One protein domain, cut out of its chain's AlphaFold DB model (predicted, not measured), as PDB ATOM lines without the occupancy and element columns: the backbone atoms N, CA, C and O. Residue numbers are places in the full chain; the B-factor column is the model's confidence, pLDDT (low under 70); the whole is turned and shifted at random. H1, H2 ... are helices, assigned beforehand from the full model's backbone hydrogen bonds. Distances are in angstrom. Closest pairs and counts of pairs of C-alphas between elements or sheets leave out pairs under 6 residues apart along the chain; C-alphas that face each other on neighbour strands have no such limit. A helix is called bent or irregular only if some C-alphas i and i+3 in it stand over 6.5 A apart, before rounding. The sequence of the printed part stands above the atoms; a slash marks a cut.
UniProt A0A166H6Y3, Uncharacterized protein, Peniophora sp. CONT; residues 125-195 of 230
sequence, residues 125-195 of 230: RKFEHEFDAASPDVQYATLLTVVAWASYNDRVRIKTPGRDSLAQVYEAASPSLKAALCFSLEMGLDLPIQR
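What this domain is: This is residues 125 to 195 of the 230 residues of an uncharacterized protein of Peniophora sp. CONT (UniProt A0A166H6Y3). This is a small rounded body of four helices: the long H2 and the shorter H4 lie side by side, running opposite ways, and the shorter H1 and H3 lie one after the other over one side of that pair. The final stretch, residues 188 to 195, folds back along the pair on the side away from H1 and H3. The printed part has 71 residues with four named helices, in the order H1, H2, H3, H4, and no named strand; the class is all helix. It is compact, with a radius of gyration of the C-alphas of 10.8 A and spans of 31 by 22 by 20 A.

How they stand to each other: Start with H1, residues 125 to 133, and go on to H2, residues 136 to 154; they are close but not clearly touching. Their closest C-alphas, those of Phe 131 and Gln 139, are 6.1 A apart, and their lines stand at a steep tilt of 54 degrees, opposite ways. Next comes H3, residues 163 to 172, which touches no helix. It is close to H2 but not clearly touching, at a steep tilt of 40 degrees, the same way; look at Leu 143 and Leu 166, whose C-alphas are the closest at 7.9 A. H3 is also close to H1 but not clearly touching, the closest C-alphas being those of Glu 128 and Ala 167, 7.4 A apart. H4, residues 175 to 187, touches H2 with 12 pairs of C-alphas within 8 A, at a shallow tilt of 25 degrees, opposite ways; the closest C-alphas, of Thr 142 and Leu 181, are 5.8 A apart. With residues 182 to 185 alone, H4 only just touches H1, with 3 pairs of C-alphas within 8 A, the closest being Phe 131 and Leu 185 at 6.6 A. In H1 and H4 every O i to N i+4 pair is within hydrogen-bond range; in H2 it is 13 of 15 and in H3 4 of 6.

Where its parts are: Find C-alpha 125 at (-9.393, -27.176, -45.506), where H1 begins; it runs 12.3 A to C-alpha 133. H2 starts at C-alpha 136, at (-10.153, -44.526, -37.996), and runs 26.7 A to C-alpha 154. H3 measures 15.0 A from C-alpha 163 to C-alpha 172 and is irregular: C-alphas 164 and 167 are 7.2 A apart. H4 runs 17.9 A from C-alpha 175 to C-alpha 187, at (-22.235, -37.336, -37.218).

The domain as a whole: The two C-alphas farthest apart, those of Ala 133 and Arg 155, are 30.9 A apart. The printed part has no cut. The links H1 to H2 and H3 to H4 are tight, the link H2 to H3 is short with 8 residues, and no link is long. The mean pLDDT of the printed part of this model is 93.4, and no printed residue is under 70.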
ATOM      1  N   ARG A 125     -10.310 -27.189 -46.660       96.56
ATOM      2  CA  ARG A 125      -9.393 -27.176 -45.506       96.56
ATOM      3  C   ARG A 125     -10.064 -27.590 -44.195       96.56
ATOM      4  O   ARG A 125      -9.442 -28.275 -43.394       96.56
ATOM      5  N   LYS A 126     -11.314 -27.164 -43.965       96.44
ATOM      6  CA  LYS A 126     -12.079 -27.581 -42.781       96.44
ATOM      7  C   LYS A 126     -12.440 -29.060 -42.885       96.44
ATOM      8  O   LYS A 126     -12.278 -29.779 -41.914       96.44
ATOM      9  N   PHE A 127     -12.876 -29.511 -44.062       97.25
ATOM     10  CA  PHE A 127     -13.185 -30.920 -44.305       97.25
ATOM     11  C   PHE A 127     -11.984 -31.833 -44.026       97.25
ATOM     12  O   PHE A 127     -12.129 -32.811 -43.304       97.25
ATOM     13  N   GLU A 128     -10.801 -31.501 -44.547       97.19
ATOM     14  CA  GLU A 128      -9.585 -32.287 -44.310       97.19
ATOM     15  C   GLU A 128      -9.194 -32.313 -42.834       97.19
ATOM     16  O   GLU A 128      -8.869 -33.372 -42.309       97.19
ATOM     17  N   HIS A 129      -9.290 -31.172 -42.150       96.88
ATOM     18  CA  HIS A 129      -9.014 -31.102 -40.719       96.88
ATOM     19  C   HIS A 129      -9.963 -31.988 -39.897       96.88
ATOM     20  O   HIS A 129      -9.508 -32.751 -39.049       96.88
ATOM     21  N   GLU A 130     -11.269 -31.920 -40.170       95.81
ATOM     22  CA  GLU A 130     -12.279 -32.757 -39.506       95.81
ATOM     23  C   GLU A 130     -12.093 -34.244 -39.847       95.81
ATOM     24  O   GLU A 130     -12.277 -35.102 -38.988       95.81
ATOM     25  N   PHE A 131     -11.688 -34.562 -41.081       96.69
ATOM     26  CA  PHE A 131     -11.363 -35.928 -41.485       96.69
ATOM     27  C   PHE A 131     -10.167 -36.467 -40.693       96.69
ATOM     28  O   PHE A 131     -10.256 -37.540 -40.102       96.69
ATOM     29  N   ASP A 132      -9.068 -35.715 -40.641       96.12
ATOM     30  CA  ASP A 132      -7.839 -36.137 -39.962       96.12
ATOM     31  C   ASP A 132      -8.029 -36.268 -38.443       96.12
ATOM     32  O   ASP A 132      -7.401 -37.117 -37.812       96.12
ATOM     33  N   ALA A 133      -8.926 -35.467 -37.859       94.00
ATOM     34  CA  ALA A 133      -9.292 -35.542 -36.447       94.00
ATOM     35  C   ALA A 133     -10.288 -36.673 -36.119       94.00
ATOM     36  O   ALA A 133     -10.458 -37.020 -34.946       94.00
ATOM     37  N   ALA A 134     -10.976 -37.235 -37.118       93.31
ATOM     38  CA  ALA A 134     -11.963 -38.287 -36.908       93.31
ATOM     39  C   ALA A 134     -11.314 -39.625 -36.512       93.31
ATOM     40  O   ALA A 134     -10.136 -39.873 -36.768       93.31
ATOM     41  N   SER A 135     -12.099 -40.525 -35.909       91.94
ATOM     42  CA  SER A 135     -11.623 -41.875 -35.598       91.94
ATOM     43  C   SER A 135     -11.334 -42.671 -36.881       91.94
ATOM     44  O   SER A 135     -11.949 -42.401 -37.918       91.94
ATOM     45  N   PRO A 136     -10.458 -43.694 -36.830       94.38
ATOM     46  CA  PRO A 136     -10.153 -44.526 -37.996       94.38
ATOM     47  C   PRO A 136     -11.395 -45.130 -38.666       94.38
ATOM     48  O   PRO A 136     -11.471 -45.169 -39.894       94.38
ATOM     49  N   ASP A 137     -12.394 -45.536 -37.879       93.88
ATOM     50  CA  ASP A 137     -13.643 -46.103 -38.401       93.88
ATOM     51  C   ASP A 137     -14.463 -45.061 -39.174       93.88
ATOM     52  O   ASP A 137     -14.959 -45.342 -40.265       93.88
ATOM     53  N   VAL A 138     -14.541 -43.828 -38.662       94.88
ATOM     54  CA  VAL A 138     -15.245 -42.720 -39.327       94.88
ATOM     55  C   VAL A 138     -14.504 -42.272 -40.584       94.88
ATOM     56  O   VAL A 138     -15.130 -42.026 -41.620       94.88
ATOM     57  N   GLN A 139     -13.170 -42.207 -40.534       96.12
ATOM     58  CA  GLN A 139     -12.341 -41.941 -41.710       96.12
ATOM     59  C   GLN A 139     -12.604 -42.988 -42.796       96.12
ATOM     60  O   GLN A 139     -12.907 -42.648 -43.941       96.12
ATOM     61  N   TYR A 140     -12.561 -44.268 -42.427       95.56
ATOM     62  CA  TYR A 140     -12.787 -45.371 -43.351       95.56
ATOM     63  C   TYR A 140     -14.206 -45.357 -43.940       95.56
ATOM     64  O   TYR A 140     -14.364 -45.455 -45.159       95.56
ATOM     65  N   ALA A 141     -15.235 -45.153 -43.117       95.25
ATOM     66  CA  ALA A 141     -16.622 -45.028 -43.566       95.25
ATOM     67  C   ALA A 141     -16.834 -43.834 -44.512       95.25
ATOM     68  O   ALA A 141     -17.569 -43.932 -45.503       95.25
ATOM     69  N   THR A 142     -16.143 -42.721 -44.261       96.06
ATOM     70  CA  THR A 142     -16.170 -41.533 -45.125       96.06
ATOM     71  C   THR A 142     -15.517 -41.823 -46.481       96.06
ATOM     72  O   THR A 142     -16.075 -41.476 -47.521       96.06
ATOM     73  N   LEU A 143     -14.394 -42.547 -46.521       95.94
ATOM     74  CA  LEU A 143     -13.785 -42.979 -47.789       95.94
ATOM     75  C   LEU A 143     -14.672 -43.984 -48.541       95.94
ATOM     76  O   LEU A 143     -14.846 -43.878 -49.758       95.94
ATOM     77  N   LEU A 144     -15.284 -44.933 -47.827       95.38
ATOM     78  CA  LEU A 144     -16.232 -45.886 -48.409       95.38
ATOM     79  C   LEU A 144     -17.503 -45.214 -48.932       95.38
ATOM     80  O   LEU A 144     -18.079 -45.702 -49.905       95.38
ATOM     81  N   THR A 145     -17.923 -44.096 -48.340       95.44
ATOM     82  CA  THR A 145     -19.057 -43.294 -48.825       95.44
ATOM     83  C   THR A 145     -18.835 -42.858 -50.270       95.44
ATOM     84  O   THR A 145     -19.754 -42.972 -51.070       95.44
ATOM     85  N   VAL A 146     -17.612 -42.480 -50.663       94.75
ATOM     86  CA  VAL A 146     -17.294 -42.140 -52.065       94.75
ATOM     87  C   VAL A 146     -17.599 -43.314 -53.002       94.75
ATOM     88  O   VAL A 146     -18.259 -43.148 -54.028       94.75
ATOM     89  N   VAL A 147     -17.162 -44.521 -52.632       94.06
ATOM     90  CA  VAL A 147     -17.351 -45.736 -53.440       94.06
ATOM     91  C   VAL A 147     -18.819 -46.144 -53.496       94.06
ATOM     92  O   VAL A 147     -19.348 -46.425 -54.572       94.06
ATOM     93  N   ALA A 148     -19.481 -46.174 -52.340       93.12
ATOM     94  CA  ALA A 148     -20.883 -46.549 -52.225       93.12
ATOM     95  C   ALA A 148     -21.773 -45.577 -53.013       93.12
ATOM     96  O   ALA A 148     -22.679 -46.003 -53.732       93.12
ATOM     97  N   TRP A 149     -21.461 -44.282 -52.945       94.38
ATOM     98  CA  TRP A 149     -22.161 -43.246 -53.686       94.38
ATOM     99  C   TRP A 149     -21.985 -43.383 -55.196       94.38
ATOM    100  O   TRP A 149     -22.989 -43.390 -55.909       94.38
ATOM    101  N   ALA A 150     -20.748 -43.539 -55.683       91.38
ATOM    102  CA  ALA A 150     -20.460 -43.724 -57.108       91.38
ATOM    103  C   ALA A 150     -21.118 -44.999 -57.662       91.38
ATOM    104  O   ALA A 150     -21.709 -44.995 -58.743       91.38
ATOM    105  N   SER A 151     -21.091 -46.087 -56.886       90.75
ATOM    106  CA  SER A 151     -21.737 -47.339 -57.281       90.75
ATOM    107  C   SER A 151     -23.256 -47.204 -57.371       90.75
ATOM    108  O   SER A 151     -23.863 -47.857 -58.220       90.75
ATOM    109  N   TYR A 152     -23.879 -46.417 -56.493       90.94
ATOM    110  CA  TYR A 152     -25.333 -46.284 -56.448       90.94
ATOM    111  C   TYR A 152     -25.866 -45.254 -57.453       90.94
ATOM    112  O   TYR A 152     -26.805 -45.548 -58.192       90.94
ATOM    113  N   ASN A 153     -25.270 -44.059 -57.486       88.12
ATOM    114  CA  ASN A 153     -25.775 -42.923 -58.260       88.12
ATOM    115  C   ASN A 153     -25.245 -42.930 -59.698       88.12
ATOM    116  O   ASN A 153     -26.018 -42.721 -60.629       88.12
ATOM    117  N   ASP A 154     -23.964 -43.259 -59.881       84.44
ATOM    118  CA  ASP A 154     -23.304 -43.187 -61.189       84.44
ATOM    119  C   ASP A 154     -23.176 -44.566 -61.857       84.44
ATOM    120  O   ASP A 154     -22.825 -44.672 -63.031       84.44
ATOM    121  N   ARG A 155     -23.477 -45.643 -61.115       86.50
ATOM    122  CA  ARG A 155     -23.299 -47.049 -61.526       86.50
ATOM    123  C   ARG A 155     -21.859 -47.383 -61.930       86.50
ATOM    124  O   ARG A 155     -21.624 -48.329 -62.684       86.50
ATOM    125  N   VAL A 156     -20.892 -46.638 -61.396       87.75
ATOM    126  CA  VAL A 156     -19.463 -46.842 -61.644       87.75
ATOM    127  C   VAL A 156     -18.828 -47.512 -60.434       87.75
ATOM    128  O   VAL A 156     -19.061 -47.129 -59.290       87.75
ATOM    129  N   ARG A 157     -17.983 -48.515 -60.685       84.00
ATOM    130  CA  ARG A 157     -17.128 -49.099 -59.650       84.00
ATOM    131  C   ARG A 157     -15.792 -48.382 -59.638       84.00
ATOM    132  O   ARG A 157     -15.015 -48.499 -60.582       84.00
ATOM    133  N   ILE A 158     -15.526 -47.685 -58.548       89.25
ATOM    134  CA  ILE A 158     -14.242 -47.042 -58.286       89.25
ATOM    135  C   ILE A 158     -13.538 -47.749 -57.131       89.25
ATOM    136  O   ILE A 158     -14.168 -48.426 -56.318       89.25
ATOM    137  N   LYS A 159     -12.213 -47.610 -57.068       89.38
ATOM    138  CA  LYS A 159     -11.452 -48.037 -55.892       89.38
ATOM    139  C   LYS A 159     -11.684 -47.046 -54.755       89.38
ATOM    140  O   LYS A 159     -11.876 -45.860 -55.012       89.38
ATOM    141  N   THR A 160     -11.629 -47.535 -53.518       90.69
ATOM    142  CA  THR A 160     -11.647 -46.671 -52.337       90.69
ATOM    143  C   THR A 160     -10.501 -45.670 -52.432       90.69
ATOM    144  O   THR A 160      -9.357 -46.098 -52.620       90.69
ATOM    145  N   PRO A 161     -10.785 -44.358 -52.357       91.38
ATOM    146  CA  PRO A 161      -9.732 -43.360 -52.388       91.38
ATOM    147  C   PRO A 161      -8.840 -43.509 -51.157       91.38
ATOM    148  O   PRO A 161      -9.311 -43.813 -50.062       91.38
ATOM    149  N   GLY A 162      -7.540 -43.293 -51.347       91.62
ATOM    150  CA  GLY A 162      -6.609 -43.113 -50.237       91.62
ATOM    151  C   GLY A 162      -6.673 -41.683 -49.706       91.62
ATOM    152  O   GLY A 162      -7.164 -40.782 -50.398       91.62
ATOM    153  N   ARG A 163      -6.121 -41.459 -48.509       93.00
ATOM    154  CA  ARG A 163      -6.054 -40.124 -47.892       93.00
ATOM    155  C   ARG A 163      -5.423 -39.073 -48.814       93.00
ATOM    156  O   ARG A 163      -5.962 -37.973 -48.917       93.00
ATOM    157  N   ASP A 164      -4.361 -39.429 -49.535       92.50
ATOM    158  CA  ASP A 164      -3.636 -38.520 -50.440       92.50
ATOM    159  C   ASP A 164      -4.484 -38.047 -51.630       92.50
ATOM    160  O   ASP A 164      -4.293 -36.955 -52.157       92.50
ATOM    161  N   SER A 165      -5.455 -38.861 -52.051       92.62
ATOM    162  CA  SER A 165      -6.371 -38.537 -53.152       92.62
ATOM    163  C   SER A 165      -7.655 -37.840 -52.693       92.62
ATOM    164  O   SER A 165      -8.441 -37.387 -53.525       92.62
ATOM    165  N   LEU A 166      -7.891 -37.756 -51.379       93.25
ATOM    166  CA  LEU A 166      -9.165 -37.308 -50.822       93.25
ATOM    167  C   LEU A 166      -9.488 -35.858 -51.193       93.25
ATOM    168  O   LEU A 166     -10.630 -35.575 -51.538       93.25
ATOM    169  N   ALA A 167      -8.500 -34.959 -51.178       95.25
ATOM    170  CA  ALA A 167      -8.711 -33.554 -51.525       95.25
ATOM    171  C   ALA A 167      -9.224 -33.394 -52.964       95.25
ATOM    172  O   ALA A 167     -10.253 -32.763 -53.195       95.25
ATOM    173  N   GLN A 168      -8.563 -34.058 -53.917       96.06
ATOM    174  CA  GLN A 168      -8.959 -34.042 -55.324       96.06
ATOM    175  C   GLN A 168     -10.358 -34.638 -55.527       96.06
ATOM    176  O   GLN A 168     -11.179 -34.075 -56.253       96.06
ATOM    177  N   VAL A 169     -10.639 -35.770 -54.873       95.25
ATOM    178  CA  VAL A 169     -11.957 -36.422 -54.919       95.25
ATOM    179  C   VAL A 169     -13.030 -35.500 -54.352       95.25
ATOM    180  O   VAL A 169     -14.090 -35.359 -54.958       95.25
ATOM    181  N   TYR A 170     -12.757 -34.858 -53.217       96.94
ATOM    182  CA  TYR A 170     -13.687 -33.940 -52.582       96.94
ATOM    183  C   TYR A 170     -13.957 -32.735 -53.478       96.94
ATOM    184  O   TYR A 170     -15.114 -32.415 -53.704       96.94
ATOM    185  N   GLU A 171     -12.939 -32.091 -54.051       96.56
ATOM    186  CA  GLU A 171     -13.134 -30.938 -54.940       96.56
ATOM    187  C   GLU A 171     -13.986 -31.278 -56.167       96.56
ATOM    188  O   GLU A 171     -14.919 -30.526 -56.482       96.56
ATOM    189  N   ALA A 172     -13.717 -32.426 -56.795       94.81
ATOM    190  CA  ALA A 172     -14.435 -32.917 -57.969       94.81
ATOM    191  C   ALA A 172     -15.838 -33.471 -57.658       94.81
ATOM    192  O   ALA A 172     -16.644 -33.649 -58.573       94.81
ATOM    193  N   ALA A 173     -16.147 -33.755 -56.389       94.50
ATOM    194  CA  ALA A 173     -17.423 -34.332 -55.993       94.50
ATOM    195  C   ALA A 173     -18.603 -33.383 -56.256       94.50
ATOM    196  O   ALA A 173     -18.519 -32.158 -56.095       94.50
ATOM    197  N   SER A 174     -19.748 -33.981 -56.598       94.19
ATOM    198  CA  SER A 174     -21.018 -33.263 -56.679       94.19
ATOM    199  C   SER A 174     -21.394 -32.665 -55.314       94.19
ATOM    200  O   SER A 174     -20.988 -33.204 -54.278       94.19
ATOM    201  N   PRO A 175     -22.197 -31.585 -55.270       94.38
ATOM    202  CA  PRO A 175     -22.643 -30.997 -54.004       94.38
ATOM    203  C   PRO A 175     -23.287 -32.018 -53.057       94.38
ATOM    204  O   PRO A 175     -22.997 -32.017 -51.866       94.38
ATOM    205  N   SER A 176     -24.086 -32.948 -53.587       93.19
ATOM    206  CA  SER A 176     -24.737 -33.992 -52.790       93.19
ATOM    207  C   SER A 176     -23.743 -34.974 -52.167       93.19
ATOM    208  O   SER A 176     -23.910 -35.356 -51.011       93.19
ATOM    209  N   LEU A 177     -22.690 -35.362 -52.896       94.62
ATOM    210  CA  LEU A 177     -21.634 -36.207 -52.337       94.62
ATOM    211  C   LEU A 177     -20.804 -35.431 -51.303       94.62
ATOM    212  O   LEU A 177     -20.517 -35.970 -50.239       94.62
ATOM    213  N   LYS A 178     -20.478 -34.156 -51.554       96.56
ATOM    214  CA  LYS A 178     -19.802 -33.301 -50.559       96.56
ATOM    215  C   LYS A 178     -20.597 -33.216 -49.260       96.56
ATOM    216  O   LYS A 178     -20.030 -33.436 -48.194       96.56
ATOM    217  N   ALA A 179     -21.903 -32.968 -49.357       94.56
ATOM    218  CA  ALA A 179     -22.802 -32.941 -48.209       94.56
ATOM    219  C   ALA A 179     -22.829 -34.295 -47.480       94.56
ATOM    220  O   ALA A 179     -22.751 -34.330 -46.257       94.56
ATOM    221  N   ALA A 180     -22.860 -35.417 -48.208       94.56
ATOM    222  CA  ALA A 180     -22.811 -36.751 -47.608       94.56
ATOM    223  C   ALA A 180     -21.509 -37.017 -46.838       94.56
ATOM    224  O   ALA A 180     -21.550 -37.551 -45.730       94.56
ATOM    225  N   LEU A 181     -20.364 -36.620 -47.398       96.12
ATOM    226  CA  LEU A 181     -19.061 -36.760 -46.749       96.12
ATOM    227  C   LEU A 181     -18.964 -35.875 -45.500       96.12
ATOM    228  O   LEU A 181     -18.570 -36.357 -44.440       96.12
ATOM    229  N   CYS A 182     -19.377 -34.608 -45.597       95.88
ATOM    230  CA  CYS A 182     -19.418 -33.693 -44.454       95.88
ATOM    231  C   CYS A 182     -20.351 -34.200 -43.352       95.88
ATOM    232  O   CYS A 182     -19.973 -34.197 -42.185       95.88
ATOM    233  N   PHE A 183     -21.528 -34.703 -43.716       94.38
ATOM    234  CA  PHE A 183     -22.485 -35.266 -42.770       94.38
ATOM    235  C   PHE A 183     -21.960 -36.534 -42.084       94.38
ATOM    236  O   PHE A 183     -22.151 -36.703 -40.882       94.38
ATOM    237  N   SER A 184     -21.267 -37.412 -42.819       93.75
ATOM    238  CA  SER A 184     -20.619 -38.601 -42.249       93.75
ATOM    239  C   SER A 184     -19.617 -38.222 -41.154       93.75
ATOM    240  O   SER A 184     -19.643 -38.807 -40.071       93.75
ATOM    241  N   LEU A 185     -18.788 -37.202 -41.407       94.75
ATOM    242  CA  LEU A 185     -17.818 -36.687 -40.436       94.75
ATOM    243  C   LEU A 185     -18.493 -36.000 -39.247       94.75
ATOM    244  O   LEU A 185     -18.182 -36.307 -38.094       94.75
ATOM    245  N   GLU A 186     -19.446 -35.104 -39.516       94.31
ATOM    246  CA  GLU A 186     -20.168 -34.354 -38.485       94.31
ATOM    247  C   GLU A 186     -20.850 -35.310 -37.497       94.31
ATOM    248  O   GLU A 186     -20.719 -35.157 -36.279       94.31
ATOM    249  N   MET A 187     -21.494 -36.357 -38.017       92.31
ATOM    250  CA  MET A 187     -22.235 -37.336 -37.218       92.31
ATOM    251  C   MET A 187     -21.385 -38.488 -36.696       92.31
ATOM    252  O   MET A 187     -21.889 -39.283 -35.905       92.31
ATOM    253  N   GLY A 188     -20.109 -38.562 -37.084       92.19
ATOM    254  CA  GLY A 188     -19.214 -39.637 -36.665       92.19
ATOM    255  C   GLY A 188     -19.731 -41.010 -37.089       92.19
ATOM    256  O   GLY A 188     -19.733 -41.935 -36.282       92.19
ATOM    257  N   LEU A 189     -20.231 -41.131 -38.321       91.38
ATOM    258  CA  LEU A 189     -20.773 -42.394 -38.816       91.38
ATOM    259  C   LEU A 189     -19.648 -43.377 -39.133       91.38
ATOM    260  O   LEU A 189     -18.684 -43.036 -39.811       91.38
ATOM    261  N   ASP A 190     -19.834 -44.615 -38.697       91.25
ATOM    262  CA  ASP A 190     -18.967 -45.769 -38.946       91.25
ATOM    263  C   ASP A 190     -19.426 -46.614 -40.150       91.25
ATOM    264  O   ASP A 190     -18.798 -47.607 -40.515       91.25
ATOM    265  N   LEU A 191     -20.515 -46.205 -40.809       90.56
ATOM    266  CA  LEU A 191     -21.084 -46.870 -41.976       90.56
ATOM    267  C   LEU A 191     -21.216 -45.905 -43.160       90.56
ATOM    268  O   LEU A 191     -21.608 -44.750 -42.974       90.56
ATOM    269  N   PRO A 192     -20.954 -46.375 -44.395       92.31
ATOM    270  CA  PRO A 192     -20.984 -45.519 -45.568       92.31
ATOM    271  C   PRO A 192     -22.400 -45.085 -45.954       92.31
ATOM    272  O   PRO A 192     -23.382 -45.818 -45.791       92.31
ATOM    273  N   ILE A 193     -22.491 -43.903 -46.563       91.62
ATOM    274  CA  ILE A 193     -23.732 -43.352 -47.109       91.62
ATOM    275  C   ILE A 193     -23.755 -43.544 -48.627       91.62
ATOM    276  O   ILE A 193     -22.794 -43.255 -49.326       91.62
ATOM    277  N   GLN A 194     -24.882 -44.009 -49.159       89.12
ATOM    278  CA  GLN A 194     -25.058 -44.229 -50.604       89.12
ATOM    279  C   GLN A 194     -26.149 -43.352 -51.235       89.12
ATOM    280  O   GLN A 194     -26.217 -43.235 -52.456       89.12
ATOM    281  N   ARG A 195     -27.033 -42.760 -50.420       88.38
ATOM    282  CA  ARG A 195     -28.229 -42.035 -50.872       88.38
ATOM    283  C   ARG A 195     -28.443 -40.783 -50.036       88.38
ATOM    284  O   ARG A 195     -28.377 -40.867 -48.812       88.38
TER     285      ARG A 195